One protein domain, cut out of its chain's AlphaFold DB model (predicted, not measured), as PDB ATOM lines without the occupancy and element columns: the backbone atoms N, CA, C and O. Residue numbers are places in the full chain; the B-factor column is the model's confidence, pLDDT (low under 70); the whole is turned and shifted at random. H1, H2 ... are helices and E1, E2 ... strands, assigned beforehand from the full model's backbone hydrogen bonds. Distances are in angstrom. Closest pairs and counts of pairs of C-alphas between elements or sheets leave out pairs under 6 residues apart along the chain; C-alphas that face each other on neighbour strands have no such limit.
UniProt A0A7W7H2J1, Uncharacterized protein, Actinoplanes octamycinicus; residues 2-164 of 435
ATOM      1  N   SER A   2     -37.109   6.454  16.435       27.12
ATOM      2  CA  SER A   2     -38.543   6.630  16.153       27.12
ATOM      3  C   SER A   2     -38.789   8.079  15.692       27.12
ATOM      4  O   SER A   2     -38.068   8.962  16.174       27.12
ATOM      5  N   PRO A   3     -39.737   8.359  14.777       34.19
ATOM      6  CA  PRO A   3     -40.075   9.730  14.397       34.19
ATOM      7  C   PRO A   3     -40.346  10.546  15.663       34.19
ATOM      8  O   PRO A   3     -41.187  10.160  16.469       34.19
ATOM      9  N   ALA A   4     -39.594  11.635  15.851       41.06
ATOM     10  CA  ALA A   4     -39.821  12.641  16.888       41.06
ATOM     11  C   ALA A   4     -40.213  12.059  18.264       41.06
ATOM     12  O   ALA A   4     -41.300  12.315  18.788       41.06
ATOM     13  N   GLY A   5     -39.320  11.270  18.870       49.72
ATOM     14  CA  GLY A   5     -39.416  11.005  20.304       49.72
ATOM     15  C   GLY A   5     -39.456  12.343  21.040       49.72
ATOM     16  O   GLY A   5     -38.583  13.184  20.833       49.72
ATOM     17  N   ARG A   6     -40.503  12.575  21.840       64.06
ATOM     18  CA  ARG A   6     -40.652  13.803  22.632       64.06
ATOM     19  C   ARG A   6     -39.364  14.029  23.418       64.06
ATOM     20  O   ARG A   6     -38.988  13.166  24.209       64.06
ATOM     21  N   PHE A   7     -38.714  15.174  23.221       67.31
ATOM     22  CA  PHE A   7     -37.632  15.576  24.104       67.31
ATOM     23  C   PHE A   7     -38.227  15.800  25.497       67.31
ATOM     24  O   PHE A   7     -39.094  16.654  25.693       67.31
ATOM     25  N   VAL A   8     -37.818  14.966  26.446       68.88
ATOM     26  CA  VAL A   8     -38.246  15.035  27.839       68.88
ATOM     27  C   VAL A   8     -36.979  15.086  28.666       68.88
ATOM     28  O   VAL A   8     -36.179  14.154  28.620       68.88
ATOM     29  N   PHE A   9     -36.805  16.169  29.424       68.50
ATOM     30  CA  PHE A   9     -35.768  16.205  30.444       68.50
ATOM     31  C   PHE A   9     -36.024  15.055  31.425       68.50
ATOM     32  O   PHE A   9     -37.124  14.978  31.986       68.50
ATOM     33  N   PRO A  10     -35.063  14.140  31.630       69.31
ATOM     34  CA  PRO A  10     -35.231  13.098  32.626       69.31
ATOM     35  C   PRO A  10     -35.356  13.743  34.012       69.31
ATOM     36  O   PRO A  10     -34.724  14.755  34.308       69.31
ATOM     37  N   ALA A  11     -36.197  13.153  34.864       69.12
ATOM     38  CA  ALA A  11     -36.539  13.727  36.165       69.12
ATOM     39  C   ALA A  11     -35.350  13.787  37.144       69.12
ATOM     40  O   ALA A  11     -35.363  14.595  38.070       69.12
ATOM     41  N   ALA A  12     -34.338  12.936  36.957       71.50
ATOM     42  CA  ALA A  12     -33.123  12.915  37.761       71.50
ATOM     43  C   ALA A  12     -31.937  12.383  36.945       71.50
ATOM     44  O   ALA A  12     -32.094  11.460  36.146       71.50
ATOM     45  N   TRP A  13     -30.753  12.950  37.182       74.69
ATOM     46  CA  TRP A  13     -29.478  12.482  36.637       74.69
ATOM     47  C   TRP A  13     -28.332  12.932  37.551       74.69
ATOM     48  O   TRP A  13     -28.445  14.002  38.159       74.69
ATOM     49  N   PRO A  14     -27.239  12.159  37.678       80.31
ATOM     50  CA  PRO A  14     -26.057  12.630  38.387       80.31
ATOM     51  C   PRO A  14     -25.486  13.881  37.689       80.31
ATOM     52  O   PRO A  14     -25.201  13.829  36.491       80.31
ATOM     53  N   PRO A  15     -25.325  15.015  38.395       85.44
ATOM     54  CA  PRO A  15     -24.740  16.212  37.802       85.44
ATOM     55  C   PRO A  15     -23.279  15.958  37.430       85.44
ATOM     56  O   PRO A  15     -22.581  15.205  38.115       85.44
ATOM     57  N   VAL A  16     -22.788  16.628  36.386       88.94
ATOM     58  CA  VAL A  16     -21.364  16.568  36.041       88.94
ATOM     59  C   VAL A  16     -20.602  17.434  37.044       88.94
ATOM     60  O   VAL A  16     -20.846  18.645  37.104       88.94
ATOM     61  N   PRO A  17     -19.671  16.873  37.841       91.94
ATOM     62  CA  PRO A  17     -19.032  17.617  38.920       91.94
ATOM     63  C   PRO A  17     -18.436  18.955  38.454       91.94
ATOM     64  O   PRO A  17     -17.584  19.024  37.562       91.94
ATOM     65  N   GLY A  18     -18.925  20.047  39.048       92.94
ATOM     66  CA  GLY A  18     -18.457  21.411  38.799       92.94
ATOM     67  C   GLY A  18     -18.703  21.959  37.387       92.94
ATOM     68  O   GLY A  18     -18.099  22.975  37.043       92.94
ATOM     69  N   LEU A  19     -19.511  21.314  36.533       95.19
ATOM     70  CA  LEU A  19     -19.809  21.832  35.188       95.19
ATOM     71  C   LEU A  19     -20.512  23.193  35.267       95.19
ATOM     72  O   LEU A  19     -19.978  24.179  34.762       95.19
ATOM     73  N   THR A  20     -21.645  23.260  35.970       94.81
ATOM     74  CA  THR A  20     -22.438  24.490  36.136       94.81
ATOM     75  C   THR A  20     -21.613  25.663  36.685       94.81
ATOM     76  O   THR A  20     -21.684  26.771  36.154       94.81
ATOM     77  N   ASP A  21     -20.778  25.444  37.707       96.25
ATOM     78  CA  ASP A  21     -19.954  26.516  38.287       96.25
ATOM     79  C   ASP A  21     -18.903  27.038  37.299       96.25
ATOM     80  O   ASP A  21     -18.682  28.249  37.199       96.25
ATOM     81  N   ARG A  22     -18.277  26.138  36.528       97.25
ATOM     82  CA  ARG A  22     -17.311  26.505  35.482       97.25
ATOM     83  C   ARG A  22     -17.979  27.290  34.357       97.25
ATOM     84  O   ARG A  22     -17.457  28.334  33.968       97.25
ATOM     85  N   VAL A  23     -19.137  26.831  33.882       96.62
ATOM     86  CA  VAL A  23     -19.930  27.511  32.846       96.62
ATOM     87  C   VAL A  23     -20.345  28.903  33.313       96.62
ATOM     88  O   VAL A  23     -20.100  29.882  32.609       96.62
ATOM     89  N   ARG A  24     -20.886  29.022  34.533       95.75
ATOM     90  CA  ARG A  24     -21.277  30.309  35.124       95.75
ATOM     91  C   ARG A  24     -20.095  31.267  35.216       95.75
ATOM     92  O   ARG A  24     -20.222  32.423  34.822       95.75
ATOM     93  N   LYS A  25     -18.940  30.790  35.694       96.75
ATOM     94  CA  LYS A  25     -17.717  31.598  35.789       96.75
ATOM     95  C   LYS A  25     -17.284  32.121  34.417       96.75
ATOM     96  O   LYS A  25     -17.016  33.312  34.292       96.75
ATOM     97  N   LEU A  26     -17.248  31.262  33.397       96.50
ATOM     98  CA  LEU A  26     -16.877  31.648  32.030       96.50
ATOM     99  C   LEU A  26     -17.876  32.641  31.424       96.50
ATOM    100  O   LEU A  26     -17.467  33.684  30.920       96.50
ATOM    101  N   SER A  27     -19.175  32.364  31.540       93.75
ATOM    102  CA  SER A  27     -20.241  33.241  31.045       93.75
ATOM    103  C   SER A  27     -20.201  34.622  31.712       93.75
ATOM    104  O   SER A  27     -20.201  35.631  31.014       93.75
ATOM    105  N   SER A  28     -20.035  34.686  33.039       93.12
ATOM    106  CA  SER A  28     -19.909  35.959  33.771       93.12
ATOM    107  C   SER A  28     -18.670  36.778  33.390       93.12
ATOM    108  O   SER A  28     -18.649  37.989  33.581       93.12
ATOM    109  N   ALA A  29     -17.645  36.124  32.839       94.69
ATOM    110  CA  ALA A  29     -16.431  36.760  32.336       94.69
ATOM    111  C   ALA A  29     -16.522  37.133  30.843       94.69
ATOM    112  O   ALA A  29     -15.505  37.456  30.234       94.69
ATOM    113  N   GLY A  30     -17.702  37.025  30.228       93.62
ATOM    114  CA  GLY A  30     -17.909  37.300  28.809       93.62
ATOM    115  C   GLY A  30     -17.311  36.255  27.860       93.62
ATOM    116  O   GLY A  30     -17.151  36.524  26.671       93.62
ATOM    117  N   ARG A  31     -16.949  35.070  28.375       95.62
ATOM    118  CA  ARG A  31     -16.267  33.998  27.631       95.62
ATOM    119  C   ARG A  31     -17.238  32.945  27.107       95.62
ATOM    120  O   ARG A  31     -17.150  31.766  27.463       95.62
ATOM    121  N   LEU A  32     -18.205  33.383  26.305       94.50
ATOM    122  CA  LEU A  32     -19.327  32.551  25.869       94.50
ATOM    123  C   LEU A  32     -18.882  31.377  24.986       94.50
ATOM    124  O   LEU A  32     -19.318  30.253  25.223       94.50
ATOM    125  N   ARG A  33     -17.964  31.603  24.037       95.31
ATOM    126  CA  ARG A  33     -17.392  30.538  23.192       95.31
ATOM    127  C   ARG A  33     -16.728  29.438  24.020       95.31
ATOM    128  O   ARG A  33     -17.099  28.280  23.866       95.31
ATOM    129  N   THR A  34     -15.832  29.798  24.949       96.81
ATOM    130  CA  THR A  34     -15.181  28.817  25.840       96.81
ATOM    131  C   THR A  34     -16.214  28.071  26.701       96.81
ATOM    132  O   THR A  34     -16.084  26.869  26.936       96.81
ATOM    133  N   ALA A  35     -17.240  28.768  27.207       96.94
ATOM    134  CA  ALA A  35     -18.301  28.141  27.997       96.94
ATOM    135  C   ALA A  35     -19.081  27.104  27.176       96.94
ATOM    136  O   ALA A  35     -19.367  26.016  27.676       96.94
ATOM    137  N   LEU A  36     -19.390  27.428  25.919       96.62
ATOM    138  CA  LEU A  36     -20.116  26.541  25.023       96.62
ATOM    139  C   LEU A  36     -19.261  25.333  24.612       96.62
ATOM    140  O   LEU A  36     -19.773  24.223  24.657       96.62
ATOM    141  N   ASP A  37     -17.960  25.499  24.347       97.12
ATOM    142  CA  ASP A  37     -17.044  24.372  24.086       97.12
ATOM    143  C   ASP A  37     -17.024  23.353  25.234       97.12
ATOM    144  O   ASP A  37     -17.069  22.144  25.005       97.12
ATOM    145  N   LEU A  38     -17.021  23.821  26.488       97.31
ATOM    146  CA  LEU A  38     -17.071  22.944  27.663       97.31
ATOM    147  C   LEU A  38     -18.371  22.124  27.716       97.31
ATOM    148  O   LEU A  38     -18.358  20.932  28.049       97.31
ATOM    149  N   VAL A  39     -19.498  22.764  27.404       97.50
ATOM    150  CA  VAL A  39     -20.814  22.120  27.400       97.50
ATOM    151  C   VAL A  39     -20.943  21.146  26.231       97.50
ATOM    152  O   VAL A  39     -21.333  20.002  26.450       97.50
ATOM    153  N   LEU A  40     -20.551  21.550  25.021       97.06
ATOM    154  CA  LEU A  40     -20.548  20.693  23.835       97.06
ATOM    155  C   LEU A  40     -19.618  19.489  24.030       97.06
ATOM    156  O   LEU A  40     -20.016  18.367  23.745       97.06
ATOM    157  N   GLY A  41     -18.439  19.678  24.627       95.94
ATOM    158  CA  GLY A  41     -17.541  18.586  25.013       95.94
ATOM    159  C   GLY A  41     -18.172  17.579  25.972       95.94
ATOM    160  O   GLY A  41     -17.907  16.380  25.895       95.94
ATOM    161  N   THR A  42     -19.032  18.054  26.870       95.81
ATOM    162  CA  THR A  42     -19.792  17.179  27.769       95.81
ATOM    163  C   THR A  42     -20.911  16.459  27.021       95.81
ATOM    164  O   THR A  42     -21.041  15.251  27.176       95.81
ATOM    165  N   LEU A  43     -21.654  17.157  26.155       94.56
ATOM    166  CA  LEU A  43     -22.702  16.562  25.319       94.56
ATOM    167  C   LEU A  43     -22.150  15.556  24.299       94.56
ATOM    168  O   LEU A  43     -22.825  14.581  24.009       94.56
ATOM    169  N   ARG A  44     -20.925  15.733  23.789       94.06
ATOM    170  CA  ARG A  44     -20.268  14.748  22.911       94.06
ATOM    171  C   ARG A  44     -20.070  13.410  23.626       94.06
ATOM    172  O   ARG A  44     -20.294  12.369  23.028       94.06
ATOM    173  N   ARG A  45     -19.653  13.438  24.898       91.62
ATOM    174  CA  ARG A  45     -19.433  12.229  25.717       91.62
ATOM    175  C   ARG A  45     -20.727  11.662  26.293       91.62
ATOM    176  O   ARG A  45     -20.862  10.455  26.442       91.62
ATOM    177  N   GLU A  46     -21.662  12.537  26.648       91.75
ATOM    178  CA  GLU A  46     -22.930  12.179  27.275       91.75
ATOM    179  C   GLU A  46     -24.093  12.941  26.601       91.75
ATOM    180  O   GLU A  46     -24.615  13.906  27.173       91.75
ATOM    181  N   PRO A  47     -24.553  12.510  25.403       89.75
ATOM    182  CA  PRO A  47     -25.545  13.237  24.594       89.75
ATOM    183  C   PRO A  47     -26.917  13.434  25.236       89.75
ATOM    184  O   PRO A  47     -27.745  14.151  24.684       89.75
ATOM    185  N   GLY A  48     -27.183  12.789  26.374       88.25
ATOM    186  CA  GLY A  48     -28.414  12.906  27.155       88.25
ATOM    187  C   GLY A  48     -28.246  13.610  28.503       88.25
ATOM    188  O   GLY A  48     -29.197  13.616  29.283       88.25
ATOM    189  N   ASN A  49     -27.063  14.157  28.818       91.19
ATOM    190  CA  ASN A  49     -26.789  14.716  30.140       91.19
ATOM    191  C   ASN A  49     -27.632  15.987  30.404       91.19
ATOM    192  O   ASN A  49     -27.426  17.006  29.736       91.19
ATOM    193  N   PRO A  50     -28.548  15.987  31.394       90.38
ATOM    194  CA  PRO A  50     -29.474  17.102  31.608       90.38
ATOM    195  C   PRO A  50     -28.806  18.382  32.097       90.38
ATOM    196  O   PRO A  50     -29.258  19.468  31.743       90.38
ATOM    197  N   ASP A  51     -27.741  18.267  32.898       91.88
ATOM    198  CA  ASP A  51     -26.987  19.420  33.404       91.88
ATOM    199  C   ASP A  51     -26.285  20.130  32.238       91.88
ATOM    200  O   ASP A  51     -26.389  21.347  32.081       91.88
ATOM    201  N   ALA A  52     -25.663  19.361  31.339       94.50
ATOM    202  CA  ALA A  52     -25.070  19.897  30.118       94.50
ATOM    203  C   ALA A  52     -26.127  20.515  29.186       94.50
ATOM    204  O   ALA A  52     -25.937  21.628  28.701       94.50
ATOM    205  N   MET A  53     -27.270  19.856  28.987       92.88
ATOM    206  CA  MET A  53     -28.376  20.391  28.182       92.88
ATOM    207  C   MET A  53     -28.958  21.690  28.751       92.88
ATOM    208  O   MET A  53     -29.224  22.626  27.997       92.88
ATOM    209  N   ALA A  54     -29.140  21.771  30.071       91.44
ATOM    210  CA  ALA A  54     -29.637  22.972  30.730       91.44
ATOM    211  C   ALA A  54     -28.644  24.136  30.581       91.44
ATOM    212  O   ALA A  54     -29.041  25.239  30.204       91.44
ATOM    213  N   ASN A  55     -27.349  23.882  30.801       94.50
ATOM    214  CA  ASN A  55     -26.300  24.879  30.579       94.50
ATOM    215  C   ASN A  55     -26.228  25.311  29.104       94.50
ATOM    216  O   ASN A  55     -26.137  26.508  28.840       94.50
ATOM    217  N   ALA A  56     -26.331  24.382  28.145       95.06
ATOM    218  CA  ALA A  56     -26.365  24.706  26.718       95.06
ATOM    219  C   ALA A  56     -27.523  25.653  26.404       95.06
ATOM    220  O   ALA A  56     -27.322  26.706  25.810       95.06
ATOM    221  N   LEU A  57     -28.730  25.308  26.854       91.56
ATOM    222  CA  LEU A  57     -29.927  26.094  26.596       91.56
ATOM    223  C   LEU A  57     -29.843  27.505  27.200       91.56
ATOM    224  O   LEU A  57     -30.223  28.472  26.540       91.56
ATOM    225  N   LEU A  58     -29.284  27.644  28.409       90.69
ATOM    226  CA  LEU A  58     -29.019  28.952  29.015       90.69
ATOM    227  C   LEU A  58     -28.056  29.780  28.152       90.69
ATOM    228  O   LEU A  58     -28.405  30.894  27.766       90.69
ATOM    229  N   LEU A  59     -26.895  29.229  27.784       92.75
ATOM    230  CA  LEU A  59     -25.898  29.936  26.972       92.75
ATOM    231  C   LEU A  59     -26.460  30.344  25.600       92.75
ATOM    232  O   LEU A  59     -26.334  31.503  25.200       92.75
ATOM    233  N   LEU A  60     -27.138  29.422  24.911       91.06
ATOM    234  CA  LEU A  60     -27.722  29.636  23.584       91.06
ATOM    235  C   LEU A  60     -28.868  30.657  23.599       91.06
ATOM    236  O   LEU A  60     -29.012  31.428  22.657       91.06
ATOM    237  N   SER A  61     -29.664  30.710  24.670       85.38
ATOM    238  CA  SER A  61     -30.721  31.725  24.806       85.38
ATOM    239  C   SER A  61     -30.169  33.137  25.035       85.38
ATOM    240  O   SER A  61     -30.800  34.124  24.661       85.38
ATOM    241  N   THR A  62     -28.972  33.247  25.623       82.25
ATOM    242  CA  THR A  62     -28.319  34.540  25.871       82.25
ATOM    243  C   THR A  62     -27.488  35.042  24.692       82.25
ATOM    244  O   THR A  62     -27.304  36.251  24.570       82.25
ATOM    245  N   SER A  63     -27.024  34.153  23.803       77.50
ATOM    246  CA  SER A  63     -26.053  34.494  22.752       77.50
ATOM    247  C   SER A  63     -26.533  35.602  21.816       77.50
ATOM    248  O   SER A  63     -25.755  36.482  21.466       77.50
ATOM    249  N   ARG A  64     -27.831  35.630  21.496       70.56
ATOM    250  CA  ARG A  64     -28.434  36.598  20.565       70.56
ATOM    251  C   ARG A  64     -28.307  38.058  21.005       70.56
ATOM    252  O   ARG A  64     -28.267  38.946  20.168       70.56
ATOM    253  N   ARG A  65     -28.280  38.309  22.317       69.06
ATOM    254  CA  ARG A  65     -28.066  39.651  22.894       69.06
ATOM    255  C   ARG A  65     -26.592  39.941  23.159       69.06
ATOM    256  O   ARG A  65     -26.223  41.073  23.424       69.06
ATOM    257  N   ALA A  66     -25.774  38.898  23.136       68.12
ATOM    258  CA  ALA A  66     -24.424  38.897  23.654       68.12
ATOM    259  C   ALA A  66     -23.366  39.150  22.565       68.12
ATOM    260  O   ALA A  66     -22.215  39.408  22.900       68.12
ATOM    261  N   GLU A  67     -23.727  39.088  21.278       73.75
ATOM    262  CA  GLU A  67     -22.777  39.279  20.168       73.75
ATOM    263  C   GLU A  67     -22.035  40.625  20.227       73.75
ATOM    264  O   GLU A  67     -20.858  40.675  19.882       73.75
ATOM    265  N   GLU A  68     -22.674  41.684  20.730       76.94
ATOM    266  CA  GLU A  68     -22.072  43.024  20.815       76.94
ATOM    267  C   GLU A  68     -21.316  43.285  22.132       76.94
ATOM    268  O   GLU A  68     -20.417  44.123  22.173       76.94
ATOM    269  N   GLU A  69     -21.648  42.569  23.212       81.94
ATOM    270  CA  GLU A  69     -21.159  42.870  24.570       81.94
ATOM    271  C   GLU A  69     -20.105  41.875  25.093       81.94
ATOM    272  O   GLU A  69     -19.431  42.144  26.090       81.94
ATOM    273  N   MET A  70     -19.950  40.710  24.456       86.81
ATOM    274  CA  MET A  70     -19.078  39.641  24.956       86.81
ATOM    275  C   MET A  70     -17.639  39.764  24.460       86.81
ATOM    276  O   MET A  70     -17.376  40.003  23.285       86.81
ATOM    277  N   ALA A  71     -16.688  39.465  25.347       91.19
ATOM    278  CA  ALA A  71     -15.271  39.359  24.993       91.19
ATOM    279  C   ALA A  71     -14.988  38.188  24.033       91.19
ATOM    280  O   ALA A  71     -14.035  38.228  23.257       91.19
ATOM    281  N   GLU A  72     -15.792  37.126  24.108       93.00
ATOM    282  CA  GLU A  72     -15.635  35.922  23.301       93.00
ATOM    283  C   GLU A  72     -17.011  35.399  22.842       93.00
ATOM    284  O   GLU A  72     -17.558  34.475  23.461       93.00
ATOM    285  N   PRO A  73     -17.613  35.992  21.793       92.06
ATOM    286  CA  PRO A  73     -18.909  35.549  21.288       92.06
ATOM    287  C   PRO A  73     -18.825  34.120  20.734       92.06
ATOM    288  O   PRO A  73     -17.791  33.699  20.207       92.06
ATOM    289  N   ALA A  74     -19.919  33.365  20.867       92.75
ATOM    290  CA  ALA A  74     -20.027  32.027  20.290       92.75
ATOM    291  C   ALA A  74     -19.963  32.090  18.757       92.75
ATOM    292  O   ALA A  74     -20.464  33.030  18.143       92.75
ATOM    293  N   THR A  75     -19.365  31.081  18.129       92.00
ATOM    294  CA  THR A  75     -19.323  31.002  16.663       92.00
ATOM    295  C   THR A  75     -20.631  30.436  16.115       92.00
ATOM    296  O   THR A  75     -21.314  29.659  16.787       92.00
ATOM    297  N   ARG A  76     -20.957  30.750  14.853       90.31
ATOM    298  CA  ARG A  76     -22.141  30.194  14.173       90.31
ATOM    299  C   ARG A  76     -22.178  28.662  14.242       90.31
ATOM    300  O   ARG A  76     -23.222  28.112  14.561       90.31
ATOM    301  N   SER A  77     -21.041  27.992  14.040       91.69
ATOM    302  CA  SER A  77     -20.932  26.526  14.085       91.69
ATOM    303  C   SER A  77     -21.191  25.930  15.470       91.69
ATOM    304  O   SER A  77     -21.723  24.828  15.574       91.69
ATOM    305  N   GLN A  78     -20.848  26.640  16.550       94.38
ATOM    306  CA  GLN A  78     -21.215  26.195  17.897       94.38
ATOM    307  C   GLN A  78     -22.711  26.392  18.155       94.38
ATOM    308  O   GLN A  78     -23.356  25.519  18.735       94.38
ATOM    309  N   LEU A  79     -23.265  27.523  17.701       93.25
ATOM    310  CA  LEU A  79     -24.689  27.833  17.830       93.25
ATOM    311  C   LEU A  79     -25.569  26.883  17.012       93.25
ATOM    312  O   LEU A  79     -26.693  26.629  17.421       93.25
ATOM    313  N   SER A  80     -25.078  26.360  15.885       93.12
ATOM    314  CA  SER A  80     -25.793  25.395  15.043       93.12
ATOM    315  C   SER A  80     -25.361  23.944  15.259       93.12
ATOM    316  O   SER A  80     -25.839  23.074  14.538       93.12
ATOM    317  N   SER A  81     -24.515  23.640  16.249       96.75
ATOM    318  CA  SER A  81     -23.946  22.295  16.419       96.75
ATOM    319  C   SER A  81     -25.018  21.194  16.501       96.75
ATOM    320  O   SER A  81     -26.059  21.345  17.151       96.75
ATOM    321  N   ALA A  82     -24.758  20.046  15.873       96.31
ATOM    322  CA  ALA A  82     -25.617  18.867  15.945       96.31
ATOM    323  C   ALA A  82     -25.780  18.342  17.384       96.31
ATOM    324  O   ALA A  82     -26.821  17.780  17.716       96.31
ATOM    325  N   LEU A  83     -24.815  18.607  18.273       96.06
ATOM    326  CA  LEU A  83     -24.887  18.235  19.693       96.06
ATOM    327  C   LEU A  83     -26.004  18.969  20.452       96.06
ATOM    328  O   LEU A  83     -26.534  18.447  21.430       96.06
ATOM    329  N   VAL A  84     -26.391  20.164  19.998       95.25
ATOM    330  CA  VAL A  84     -27.498  20.947  20.577       95.25
ATOM    331  C   VAL A  84     -28.753  20.910  19.711       95.25
ATOM    332  O   VAL A  84     -29.763  21.520  20.062       95.25
ATOM    333  N   ALA A  85     -28.744  20.152  18.610       94.25
ATOM    334  CA  ALA A  85     -29.919  19.945  17.773       94.25
ATOM    335  C   ALA A  85     -31.150  19.452  18.556       94.25
ATOM    336  O   ALA A  85     -32.232  19.969  18.276       94.25
ATOM    337  N   PRO A  86     -31.047  18.556  19.562       92.94
ATOM    338  CA  PRO A  86     -32.204  18.146  20.365       92.94
ATOM    339  C   PRO A  86     -32.872  19.287  21.147       92.94
ATOM    340  O   PRO A  86     -34.059  19.203  21.452       92.94
ATOM    341  N   LEU A  87     -32.128  20.355  21.457       92.00
ATOM    342  CA  LEU A  87     -32.610  21.518  22.209       92.00
ATOM    343  C   LEU A  87     -33.262  22.577  21.315       92.00
ATOM    344  O   LEU A  87     -33.868  23.520  21.823       92.00
ATOM    345  N   ALA A  88     -33.129  22.439  19.997       91.56
ATOM    346  CA  ALA A  88     -33.667  23.394  19.049       91.56
ATOM    347  C   ALA A  88     -35.192  23.269  18.924       91.56
ATOM    348  O   ALA A  88     -35.777  22.183  18.969       91.56
ATOM    349  N   THR A  89     -35.826  24.406  18.686       90.38
ATOM    350  CA  THR A  89     -37.224  24.535  18.295       90.38
ATOM    351  C   THR A  89     -37.261  24.986  16.842       90.38
ATOM    352  O   THR A  89     -36.634  25.986  16.508       90.38
ATOM    353  N   VAL A  90     -37.964  24.257  15.971       90.56
ATOM    354  CA  VAL A  90     -37.929  24.474  14.515       90.56
ATOM    355  C   VAL A  90     -39.274  24.959  13.994       90.56
ATOM    356  O   VAL A  90     -40.318  24.362  14.261       90.56
ATOM    357  N   CYS A  91     -39.257  26.020  13.192       91.38
ATOM    358  CA  CYS A  91     -40.430  26.491  12.471       91.38
ATOM    359  C   CYS A  91     -40.813  25.495  11.370       91.38
ATOM    360  O   CYS A  91     -40.083  25.330  10.395       91.38
ATOM    361  N   GLY A  92     -42.016  24.924  11.443       90.19
ATOM    362  CA  GLY A  92     -42.574  24.078  10.380       90.19
ATOM    363  C   GLY A  92     -42.946  24.837   9.096       90.19
ATOM    364  O   GLY A  92     -43.487  24.239   8.175       90.19
ATOM    365  N   GLY A  93     -42.731  26.156   9.054       90.00
ATOM    366  CA  GLY A  93     -42.942  27.000   7.880       90.00
ATOM    367  C   GLY A  93     -41.682  27.241   7.064       90.00
ATOM    368  O   GLY A  93     -41.644  26.917   5.886       90.00
ATOM    369  N   CYS A  94     -40.672  27.842   7.694       89.69
ATOM    370  CA  CYS A  94     -39.440  28.271   7.031       89.69
ATOM    371  C   CYS A  94     -38.204  27.444   7.415       89.69
ATOM    372  O   CYS A  94     -37.110  27.766   6.970       89.69
ATOM    373  N   GLY A  95     -38.333  26.445   8.296       88.38
ATOM    374  CA  GLY A  95     -37.213  25.612   8.750       88.38
ATOM    375  C   GLY A  95     -36.218  26.304   9.692       88.38
ATOM    376  O   GLY A  95     -35.375  25.626  10.275       88.38
ATOM    377  N   ARG A  96     -36.323  27.627   9.900       89.38
ATOM    378  CA  ARG A  96     -35.507  28.352  10.890       89.38
ATOM    379  C   ARG A  96     -35.708  27.765  12.282       89.38
ATOM    380  O   ARG A  96     -36.820  27.360  12.634       89.38
ATOM    381  N   PHE A  97     -34.650  27.783  13.081       90.69
ATOM    382  CA  PHE A  97     -34.664  27.260  14.438       90.69
ATOM    383  C   PHE A  97     -34.121  28.266  15.453       90.69
ATOM    384  O   PHE A  97     -33.403  29.199  15.101       90.69
ATOM    385  N   TRP A  98     -34.504  28.078  16.712       90.00
ATOM    386  CA  TRP A  98     -34.056  28.871  17.858       90.00
ATOM    387  C   TRP A  98     -34.065  28.016  19.129       90.00
ATOM    388  O   TRP A  98     -34.506  26.864  19.112       90.00
ATOM    389  N   TYR A  99     -33.593  28.579  20.239       88.50
ATOM    390  CA  TYR A  99     -33.479  27.897  21.526       88.50
ATOM    391  C   TYR A  99     -34.353  28.600  22.569       88.50
ATOM    392  O   TYR A  99     -34.117  29.762  22.887       88.50
ATOM    393  N   SER A 100     -35.367  27.906  23.102       80.50
ATOM    394  CA  SER A 100     -36.267  28.464  24.124       80.50
ATOM    395  C   SER A 100     -35.912  27.956  25.518       80.50
ATOM    396  O   SER A 100     -36.053  26.769  25.808       80.50
ATOM    397  N   ALA A 101     -35.502  28.866  26.406       76.50
ATOM    398  CA  ALA A 101     -35.230  28.561  27.811       76.50
ATOM    399  C   ALA A 101     -36.500  28.467  28.682       76.50
ATOM    400  O   ALA A 101     -36.397  28.189  29.877       76.50
ATOM    401  N   GLU A 102     -37.697  28.658  28.116       74.88
ATOM    402  CA  GLU A 102     -38.969  28.610  28.858       74.88
ATOM    403  C   GLU A 102     -39.167  27.292  29.616       74.88
ATOM    404  O   GLU A 102     -39.699  27.280  30.721       74.88
ATOM    405  N   VAL A 103     -38.674  26.178  29.062       71.31
ATOM    406  CA  VAL A 103     -38.733  24.860  29.715       71.31
ATOM    407  C   VAL A 103     -37.937  24.801  31.029       71.31
ATOM    408  O   VAL A 103     -38.287  24.028  31.919       71.31
ATOM    409  N   LEU A 104     -36.891  25.624  31.171       73.50
ATOM    410  CA  LEU A 104     -36.089  25.736  32.395       73.50
ATOM    411  C   LEU A 104     -36.693  26.749  33.370       73.50
ATOM    412  O   LEU A 104     -36.618  26.581  34.586       73.50
ATOM    413  N   LEU A 105     -37.310  27.800  32.836       68.56
ATOM    414  CA  LEU A 105     -37.932  28.877  33.591       68.56
ATOM    415  C   LEU A 105     -39.379  28.501  33.936       68.56
ATOM    416  O   LEU A 105     -40.319  29.163  33.511       68.56
ATOM    417  N   GLN A 106     -39.588  27.470  34.760       55.62
ATOM    418  CA  GLN A 106     -40.916  27.099  35.294       55.62
ATOM    419  C   GLN A 106     -41.537  28.166  36.230       55.62
ATOM    420  O   GLN A 106     -42.390  27.861  37.061       55.62
ATOM    421  N   SER A 107     -41.119  29.430  36.131       44.88
ATOM    422  CA  SER A 107     -41.677  30.533  36.898       44.88
ATOM    423  C   SER A 107     -42.715  31.266  36.039       44.88
ATOM    424  O   SER A 107     -42.333  31.961  35.098       44.88
ATOM    425  N   PRO A 108     -44.023  31.182  36.353       42.19
ATOM    426  CA  PRO A 108     -45.108  31.773  35.556       42.19
ATOM    427  C   PRO A 108     -45.129  33.316  35.549       42.19
ATOM    428  O   PRO A 108     -46.148  33.919  35.225       42.19
ATOM    429  N   LYS A 109     -44.043  33.980  35.966       39.66
ATOM    430  CA  LYS A 109     -44.016  35.418  36.258       39.66
ATOM    431  C   LYS A 109     -42.873  36.219  35.643       39.66
ATOM    432  O   LYS A 109     -42.817  37.412  35.927       39.66
ATOM    433  N   GLN A 110     -41.976  35.662  34.829       36.22
ATOM    434  CA  GLN A 110     -40.822  36.447  34.372       36.22
ATOM    435  C   GLN A 110     -40.547  36.380  32.868       36.22
ATOM    436  O   GLN A 110     -40.334  35.318  32.304       36.22
ATOM    437  N   ALA A 111     -40.479  37.597  32.316       34.03
ATOM    438  CA  ALA A 111     -40.046  38.028  30.993       34.03
ATOM    439  C   ALA A 111     -41.031  37.798  29.835       34.03
ATOM    440  O   ALA A 111     -41.005  36.784  29.149       34.03
ATOM    441  N   HIS A 112     -41.817  38.847  29.557       38.47
ATOM    442  CA  HIS A 112     -42.216  39.235  28.202       38.47
ATOM    443  C   HIS A 112     -40.960  39.396  27.328       38.47
ATOM    444  O   HIS A 112     -40.478  40.505  27.112       38.47
ATOM    445  N   MET A 113     -40.364  38.294  26.887       45.78
ATOM    446  CA  MET A 113     -39.609  38.316  25.643       45.78
ATOM    447  C   MET A 113     -40.634  38.066  24.548       45.78
ATOM    448  O   MET A 113     -41.484  37.189  24.715       45.78
ATOM    449  N   ASP A 114     -40.610  38.870  23.484       52.28
ATOM    450  CA  ASP A 114     -41.405  38.568  22.297       52.28
ATOM    451  C   ASP A 114     -41.113  37.115  21.919       52.28
ATOM    452  O   ASP A 114     -39.942  36.770  21.720       52.28
ATOM    453  N   PRO A 115     -42.122  36.231  21.939       59.84
ATOM    454  CA  PRO A 115     -41.860  34.828  21.736       59.84
ATOM    455  C   PRO A 115     -41.339  34.670  20.309       59.84
ATOM    456  O   PRO A 115     -42.001  35.058  19.346       59.84
ATOM    457  N   ASP A 116     -40.150  34.083  20.168       74.12
ATOM    458  CA  ASP A 116     -39.526  33.818  18.864       74.12
ATOM    459  C   ASP A 116     -40.429  32.963  17.947       74.12
ATOM    460  O   ASP A 116     -40.256  32.923  16.724       74.12
ATOM    461  N   GLY A 117     -41.439  32.310  18.529       83.88
ATOM    462  CA  GLY A 117     -42.525  31.653  17.830       83.88
ATOM    463  C   GLY A 117     -43.631  31.164  18.761       83.88
ATOM    464  O   GLY A 117     -43.638  31.423  19.956       83.88
ATOM    465  N   VAL A 118     -44.566  30.403  18.209       88.31
ATOM    466  CA  VAL A 118     -45.659  29.756  18.948       88.31
ATOM    467  C   VAL A 118     -45.697  28.275  18.610       88.31
ATOM    468  O   VAL A 118     -45.325  27.870  17.505       88.31
ATOM    469  N   GLN A 119     -46.203  27.467  19.534       90.31
ATOM    470  CA  GLN A 119     -46.288  26.021  19.400       90.31
ATOM    471  C   GLN A 119     -47.667  25.505  19.808       90.31
ATOM    472  O   GLN A 119     -48.281  25.972  20.764       90.31
ATOM    473  N   CYS A 120     -48.163  24.498  19.091       90.81
ATOM    474  CA  CYS A 120     -49.345  23.759  19.509       90.81
ATOM    475  C   CYS A 120     -48.979  22.776  20.637       90.81
ATOM    476  O   CYS A 120     -48.190  21.862  20.390       90.81
ATOM    477  N   PRO A 121     -49.578  22.850  21.840       88.19
ATOM    478  CA  PRO A 121     -49.257  21.922  22.924       88.19
ATOM    479  C   PRO A 121     -49.707  20.481  22.625       88.19
ATOM    480  O   PRO A 121     -49.169  19.540  23.202       88.19
ATOM    481  N   ALA A 122     -50.670  20.295  21.711       89.88
ATOM    482  CA  ALA A 122     -51.195  18.981  21.349       89.88
ATOM    483  C   ALA A 122     -50.278  18.220  20.374       89.88
ATOM    484  O   ALA A 122     -49.951  17.062  20.623       89.88
ATOM    485  N   CYS A 123     -49.856  18.858  19.274       90.06
ATOM    486  CA  CYS A 123     -49.063  18.205  18.220       90.06
ATOM    487  C   CYS A 123     -47.629  18.736  18.068       90.06
ATOM    488  O   CYS A 123     -46.899  18.248  17.214       90.06
ATOM    489  N   ARG A 124     -47.219  19.730  18.868       89.81
ATOM    490  CA  ARG A 124     -45.899  20.395  18.819       89.81
ATOM    491  C   ARG A 124     -45.570  21.125  17.515       89.81
ATOM    492  O   ARG A 124     -44.450  21.607  17.354       89.81
ATOM    493  N   PHE A 125     -46.539  21.284  16.613       91.50
ATOM    494  CA  PHE A 125     -46.360  22.124  15.434       91.50
ATOM    495  C   PHE A 125     -45.982  23.542  15.857       91.50
ATOM    496  O   PHE A 125     -46.669  24.139  16.687       91.50
ATOM    497  N   THR A 126     -44.895  24.058  15.290       90.56
ATOM    498  CA  THR A 126     -44.293  25.322  15.711       90.56
ATOM    499  C   THR A 126     -44.139  26.270  14.524       90.56
ATOM    500  O   THR A 126     -43.835  25.838  13.410       90.56
ATOM    501  N   ARG A 127     -44.348  27.569  14.742       91.25
ATOM    502  CA  ARG A 127     -44.146  28.636  13.750       91.25
ATOM    503  C   ARG A 127     -43.380  29.788  14.385       91.25
ATOM    504  O   ARG A 127     -43.702  30.160  15.507       91.25
ATOM    505  N   CYS A 128     -42.394  30.343  13.684       88.75
ATOM    506  CA  CYS A 128     -41.702  31.550  14.139       88.75
ATOM    507  C   CYS A 128     -42.595  32.792  14.003       88.75
ATOM    508  O   CYS A 128     -43.547  32.780  13.217       88.75
ATOM    509  N   ALA A 129     -42.253  33.859  14.726       85.50
ATOM    510  CA  ALA A 129     -42.953  35.146  14.696       85.50
ATOM    511  C   ALA A 129     -43.176  35.674  13.262       85.50
ATOM    512  O   ALA A 129     -44.309  35.995  12.895       85.50
ATOM    513  N   ASP A 130     -42.131  35.648  12.423       87.31
ATOM    514  CA  ASP A 130     -42.183  36.093  11.021       87.31
ATOM    515  C   ASP A 130     -43.236  35.329  10.204       87.31
ATOM    516  O   ASP A 130     -44.033  35.922   9.481       87.31
ATOM    517  N   CYS A 131     -43.287  33.998  10.338       87.88
ATOM    518  CA  CYS A 131     -44.229  33.165   9.587       87.88
ATOM    519  C   CYS A 131     -45.693  33.362  10.004       87.88
ATOM    520  O   CYS A 131     -46.580  32.872   9.305       87.88
ATOM    521  N   ILE A 132     -45.950  34.002  11.145       85.75
ATOM    522  CA  ILE A 132     -47.302  34.281  11.654       85.75
ATOM    523  C   ILE A 132     -47.648  35.761  11.476       85.75
ATOM    524  O   ILE A 132     -48.808  36.137  11.612       85.75
ATOM    525  N   GLY A 133     -46.661  36.606  11.153       84.19
ATOM    526  CA  GLY A 133     -46.827  38.055  11.107       84.19
ATOM    527  C   GLY A 133     -47.033  38.677  12.490       84.19
ATOM    528  O   GLY A 133     -47.669  39.723  12.601       84.19
ATOM    529  N   LEU A 134     -46.538  38.033  13.555       72.00
ATOM    530  CA  LEU A 134     -46.634  38.537  14.927       72.00
ATOM    531  C   LEU A 134     -45.357  39.297  15.291       72.00
ATOM    532  O   LEU A 134     -44.455  38.750  15.912       72.00
ATOM    533  N   HIS A 135     -45.289  40.575  14.928       67.00
ATOM    534  CA  HIS A 135     -44.276  41.486  15.462       67.00
ATOM    535  C   HIS A 135     -44.886  42.268  16.642       67.00
ATOM    536  O   HIS A 135     -45.529  43.295  16.439       67.00
ATOM    537  N   GLY A 136     -44.737  41.754  17.872       59.03
ATOM    538  CA  GLY A 136     -45.060  42.485  19.112       59.03
ATOM    539  C   GLY A 136     -46.519  42.450  19.601       59.03
ATOM    540  O   GLY A 136     -46.950  43.376  20.288       59.03
ATOM    541  N   LEU A 137     -47.309  41.419  19.265       54.84
ATOM    542  CA  LEU A 137     -48.720  41.307  19.673       54.84
ATOM    543  C   LEU A 137     -49.040  39.998  20.407       54.84
ATOM    544  O   LEU A 137     -48.453  38.951  20.144       54.84
ATOM    545  N   VAL A 138     -50.027  40.086  21.312       63.62
ATOM    546  CA  VAL A 138     -50.671  38.963  22.016       63.62
ATOM    547  C   VAL A 138     -50.959  37.838  21.026       63.62
ATOM    548  O   VAL A 138     -51.649  38.071  20.035       63.62
ATOM    549  N   VAL A 139     -50.449  36.634  21.310       64.75
ATOM    550  CA  VAL A 139     -50.686  35.437  20.491       64.75
ATOM    551  C   VAL A 139     -52.203  35.230  20.380       64.75
ATOM    552  O   VAL A 139     -52.835  34.916  21.392       64.75
ATOM    553  N   PRO A 140     -52.817  35.440  19.198       64.62
ATOM    554  CA  PRO A 140     -54.236  35.185  19.021       64.62
ATOM    555  C   PRO A 140     -54.504  33.691  19.205       64.62
ATOM    556  O   PRO A 140     -53.597  32.866  19.100       64.62
ATOM    557  N   ASP A 141     -55.768  33.333  19.408       76.25
ATOM    558  CA  ASP A 141     -56.257  31.951  19.444       76.25
ATOM    559  C   ASP A 141     -56.164  31.295  18.040       76.25
ATOM    560  O   ASP A 141     -57.165  30.937  17.420       76.25
ATOM    561  N   VAL A 142     -54.950  31.187  17.488       85.50
ATOM    562  CA  VAL A 142     -54.683  30.704  16.130       85.50
ATOM    563  C   VAL A 142     -54.843  29.181  16.107       85.50
ATOM    564  O   VAL A 142     -54.120  28.481  16.828       85.50
ATOM    565  N   PRO A 143     -55.758  28.629  15.289       90.69
ATOM    566  CA  PRO A 143     -55.885  27.187  15.122       90.69
ATOM    567  C   PRO A 143     -54.578  26.571  14.619       90.69
ATOM    568  O   PRO A 143     -53.879  27.144  13.782       90.69
ATOM    569  N   CYS A 144     -54.244  25.383  15.111       91.44
ATOM    570  CA  CYS A 144     -53.067  24.667  14.649       91.44
ATOM    571  C   CYS A 144     -53.238  24.234  13.176       91.44
ATOM    572  O   CYS A 144     -54.198  23.533  12.869       91.44
ATOM    573  N   PRO A 145     -52.300  24.562  12.267       90.75
ATOM    574  CA  PRO A 145     -52.417  24.193  10.854       90.75
ATOM    575  C   PRO A 145     -52.003  22.740  10.566       90.75
ATOM    576  O   PRO A 145     -52.117  22.288   9.430       90.75
ATOM    577  N   SER A 146     -51.493  22.003  11.561       89.62
ATOM    578  CA  SER A 146     -51.158  20.584  11.396       89.62
ATOM    579  C   SER A 146     -52.415  19.774  11.044       89.62
ATOM    580  O   SER A 146     -53.384  19.827  11.810       89.62
ATOM    581  N   PRO A 147     -52.402  18.975   9.959       92.12
ATOM    582  CA  PRO A 147     -53.540  18.149   9.570       92.12
ATOM    583  C   PRO A 147     -54.040  17.274  10.727       92.12
ATOM    584  O   PRO A 147     -53.250  16.617  11.405       92.12
ATOM    585  N   GLY A 148     -55.353  17.287  10.973       92.25
ATOM    586  CA  GLY A 148     -55.996  16.486  12.022       92.25
ATOM    587  C   GLY A 148     -55.828  16.998  13.459       92.25
ATOM    588  O   GLY A 148     -56.332  16.363  14.383       92.25
ATOM    589  N   CYS A 149     -55.160  18.135  13.688       93.81
ATOM    590  CA  CYS A 149     -55.015  18.704  15.028       93.81
ATOM    591  C   CYS A 149     -56.091  19.763  15.317       93.81
ATOM    592  O   CYS A 149     -56.130  20.802  14.671       93.81
ATOM    593  N   ALA A 150     -56.914  19.542  16.347       94.12
ATOM    594  CA  ALA A 150     -57.896  20.524  16.836       94.12
ATOM    595  C   ALA A 150     -57.321  21.507  17.882       94.12
ATOM    596  O   ALA A 150     -58.061  22.258  18.515       94.12
ATOM    597  N   GLY A 151     -56.006  21.462  18.121       92.31
ATOM    598  CA  GLY A 151     -55.334  22.329  19.084       92.31
ATOM    599  C   GLY A 151     -55.184  23.768  18.586       92.31
ATOM    600  O   GLY A 151     -55.421  24.079  17.420       92.31
ATOM    601  N   LYS A 152     -54.728  24.646  19.478       92.44
ATOM    602  CA  LYS A 152     -54.377  26.036  19.165       92.44
ATOM    603  C   LYS A 152     -52.888  26.263  19.370       92.44
ATOM    604  O   LYS A 152     -52.252  25.524  20.121       92.44
ATOM    605  N   LEU A 153     -52.334  27.245  18.678       88.06
ATOM    606  CA  LEU A 153     -50.970  27.700  18.893       88.06
ATOM    607  C   LEU A 153     -50.902  28.559  20.163       88.06
ATOM    608  O   LEU A 153     -51.786  29.374  20.405       88.06
ATOM    609  N   GLY A 154     -49.861  28.372  20.971       86.00
ATOM    610  CA  GLY A 154     -49.627  29.139  22.193       86.00
ATOM    611  C   GLY A 154     -48.143  29.419  22.421       86.00
ATOM    612  O   GLY A 154     -47.290  28.918  21.694       86.00
ATOM    613  N   ALA A 155     -47.838  30.222  23.439       76.00
ATOM    614  CA  ALA A 155     -46.476  30.685  23.711       76.00
ATOM    615  C   ALA A 155     -45.539  29.608  24.285       76.00
ATOM    616  O   ALA A 155     -44.340  29.781  24.212       76.00
ATOM    617  N   CYS A 156     -46.051  28.501  24.833       66.75
ATOM    618  CA  CYS A 156     -45.209  27.485  25.474       66.75
ATOM    619  C   CYS A 156     -44.407  26.692  24.435       66.75
ATOM    620  O   CYS A 156     -44.964  25.831  23.744       66.75
ATOM    621  N   LEU A 157     -43.105  26.960  24.353       68.81
ATOM    622  CA  LEU A 157     -42.202  26.289  23.428       68.81
ATOM    623  C   LEU A 157     -41.386  25.219  24.156       68.81
ATOM    624  O   LEU A 157     -40.452  25.523  24.896       68.81
ATOM    625  N   THR A 158     -41.682  23.945  23.900       83.81
ATOM    626  CA  THR A 158     -40.710  22.878  24.182       83.81
ATOM    627  C   THR A 158     -39.849  22.614  22.950       83.81
ATOM    628  O   THR A 158     -40.392  22.688  21.840       83.81
ATOM    629  N   PRO A 159     -38.576  22.213  23.123       88.38
ATOM    630  CA  PRO A 159     -37.731  21.778  22.016       88.38
ATOM    631  C   PRO A 159     -38.423  20.740  21.126       88.38
ATOM    632  O   PRO A 159     -39.064  19.807  21.620       88.38
ATOM    633  N   THR A 160     -38.301  20.912  19.812       88.62
ATOM    634  CA  THR A 160     -38.821  19.971  18.805       88.62
ATOM    635  C   THR A 160     -37.723  19.101  18.199       88.62
ATOM    636  O   THR A 160     -38.035  18.113  17.539       88.62
ATOM    637  N   GLY A 161     -36.458  19.464  18.416       90.12
ATOM    638  CA  GLY A 161     -35.302  18.882  17.748       90.12
ATOM    639  C   GLY A 161     -35.107  19.452  16.340       90.12
ATOM    640  O   GLY A 161     -36.074  19.641  15.598       90.12
ATOM    641  N   ARG A 162     -33.853  19.721  15.954       91.12
ATOM    642  CA  ARG A 162     -33.496  20.081  14.575       91.12
ATOM    643  C   ARG A 162     -33.426  18.821  13.700       91.12
ATOM    644  O   ARG A 162     -32.686  17.901  14.050       91.12
ATOM    645  N   PRO A 163     -34.190  18.742  12.592       89.12
ATOM    646  CA  PRO A 163     -34.112  17.614  11.673       89.12
ATOM    647  C   PRO A 163     -32.822  17.666  10.843       89.12
ATOM    648  O   PRO A 163     -32.130  18.681  10.815       89.12
ATOM    649  N   GLY A 164     -32.519  16.575  10.139       87.44
ATOM    650  CA  GLY A 164     -31.404  16.516   9.186       87.44
ATOM    651  C   GLY A 164     -30.025  16.285   9.807       87.44
ATOM    652  O   GLY A 164     -29.065  16.129   9.063       87.44
TER     653      GLY A 164
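AT A GLANCE: This is residues 2 to 164 of the 435 residues of an uncharacterized protein of Actinoplanes octamycinicus (UniProt A0A7W7H2J1). Little is regular here: an up-and-down bundle, H1 to H3, with H5 across it, sits beside a loop-rich lobe holding hairpin E1-E2 and H6. The 163 printed residues, under half in named elements, run H1 to H5, E1, E2, H6, class mostly helix. The whole is compact, radius of gyration of the C-alphas 16.2 A, spans 45 by 37 by 32 A.

IN THESE COORDINATES: Find H1 at residues 19-28, from C-alpha 19 (-19.809, 21.832, 35.188), H2 at 32-45, H3 at 50-66, 23.7 A long, H4 at 76-79, H5 at 82-87, E1 at 117-119, E2 at 126-128 and H6 at 129-132, to C-alpha 132 (-47.302, 34.281, 11.654).

HOW THE PARTS SIT: H1 and H2, a helical hairpin, touch, closest C-alphas Val 23 and Ala 35, 5.2 A. In antiparallel E1 and E2, N 118 and O 127 are within hydrogen-bond range, 2.8 A. H1 has every O i to N i+4 pair within range, H2 9 of 10, H3 11 of 13, H5 0 of 2 but 2 of 3 O i to N i+3.

THE WHOLE: The printed part has no cut; H5 to E1 is a long link; pLDDT is under 70 in 31 residues, among them 2 to 11.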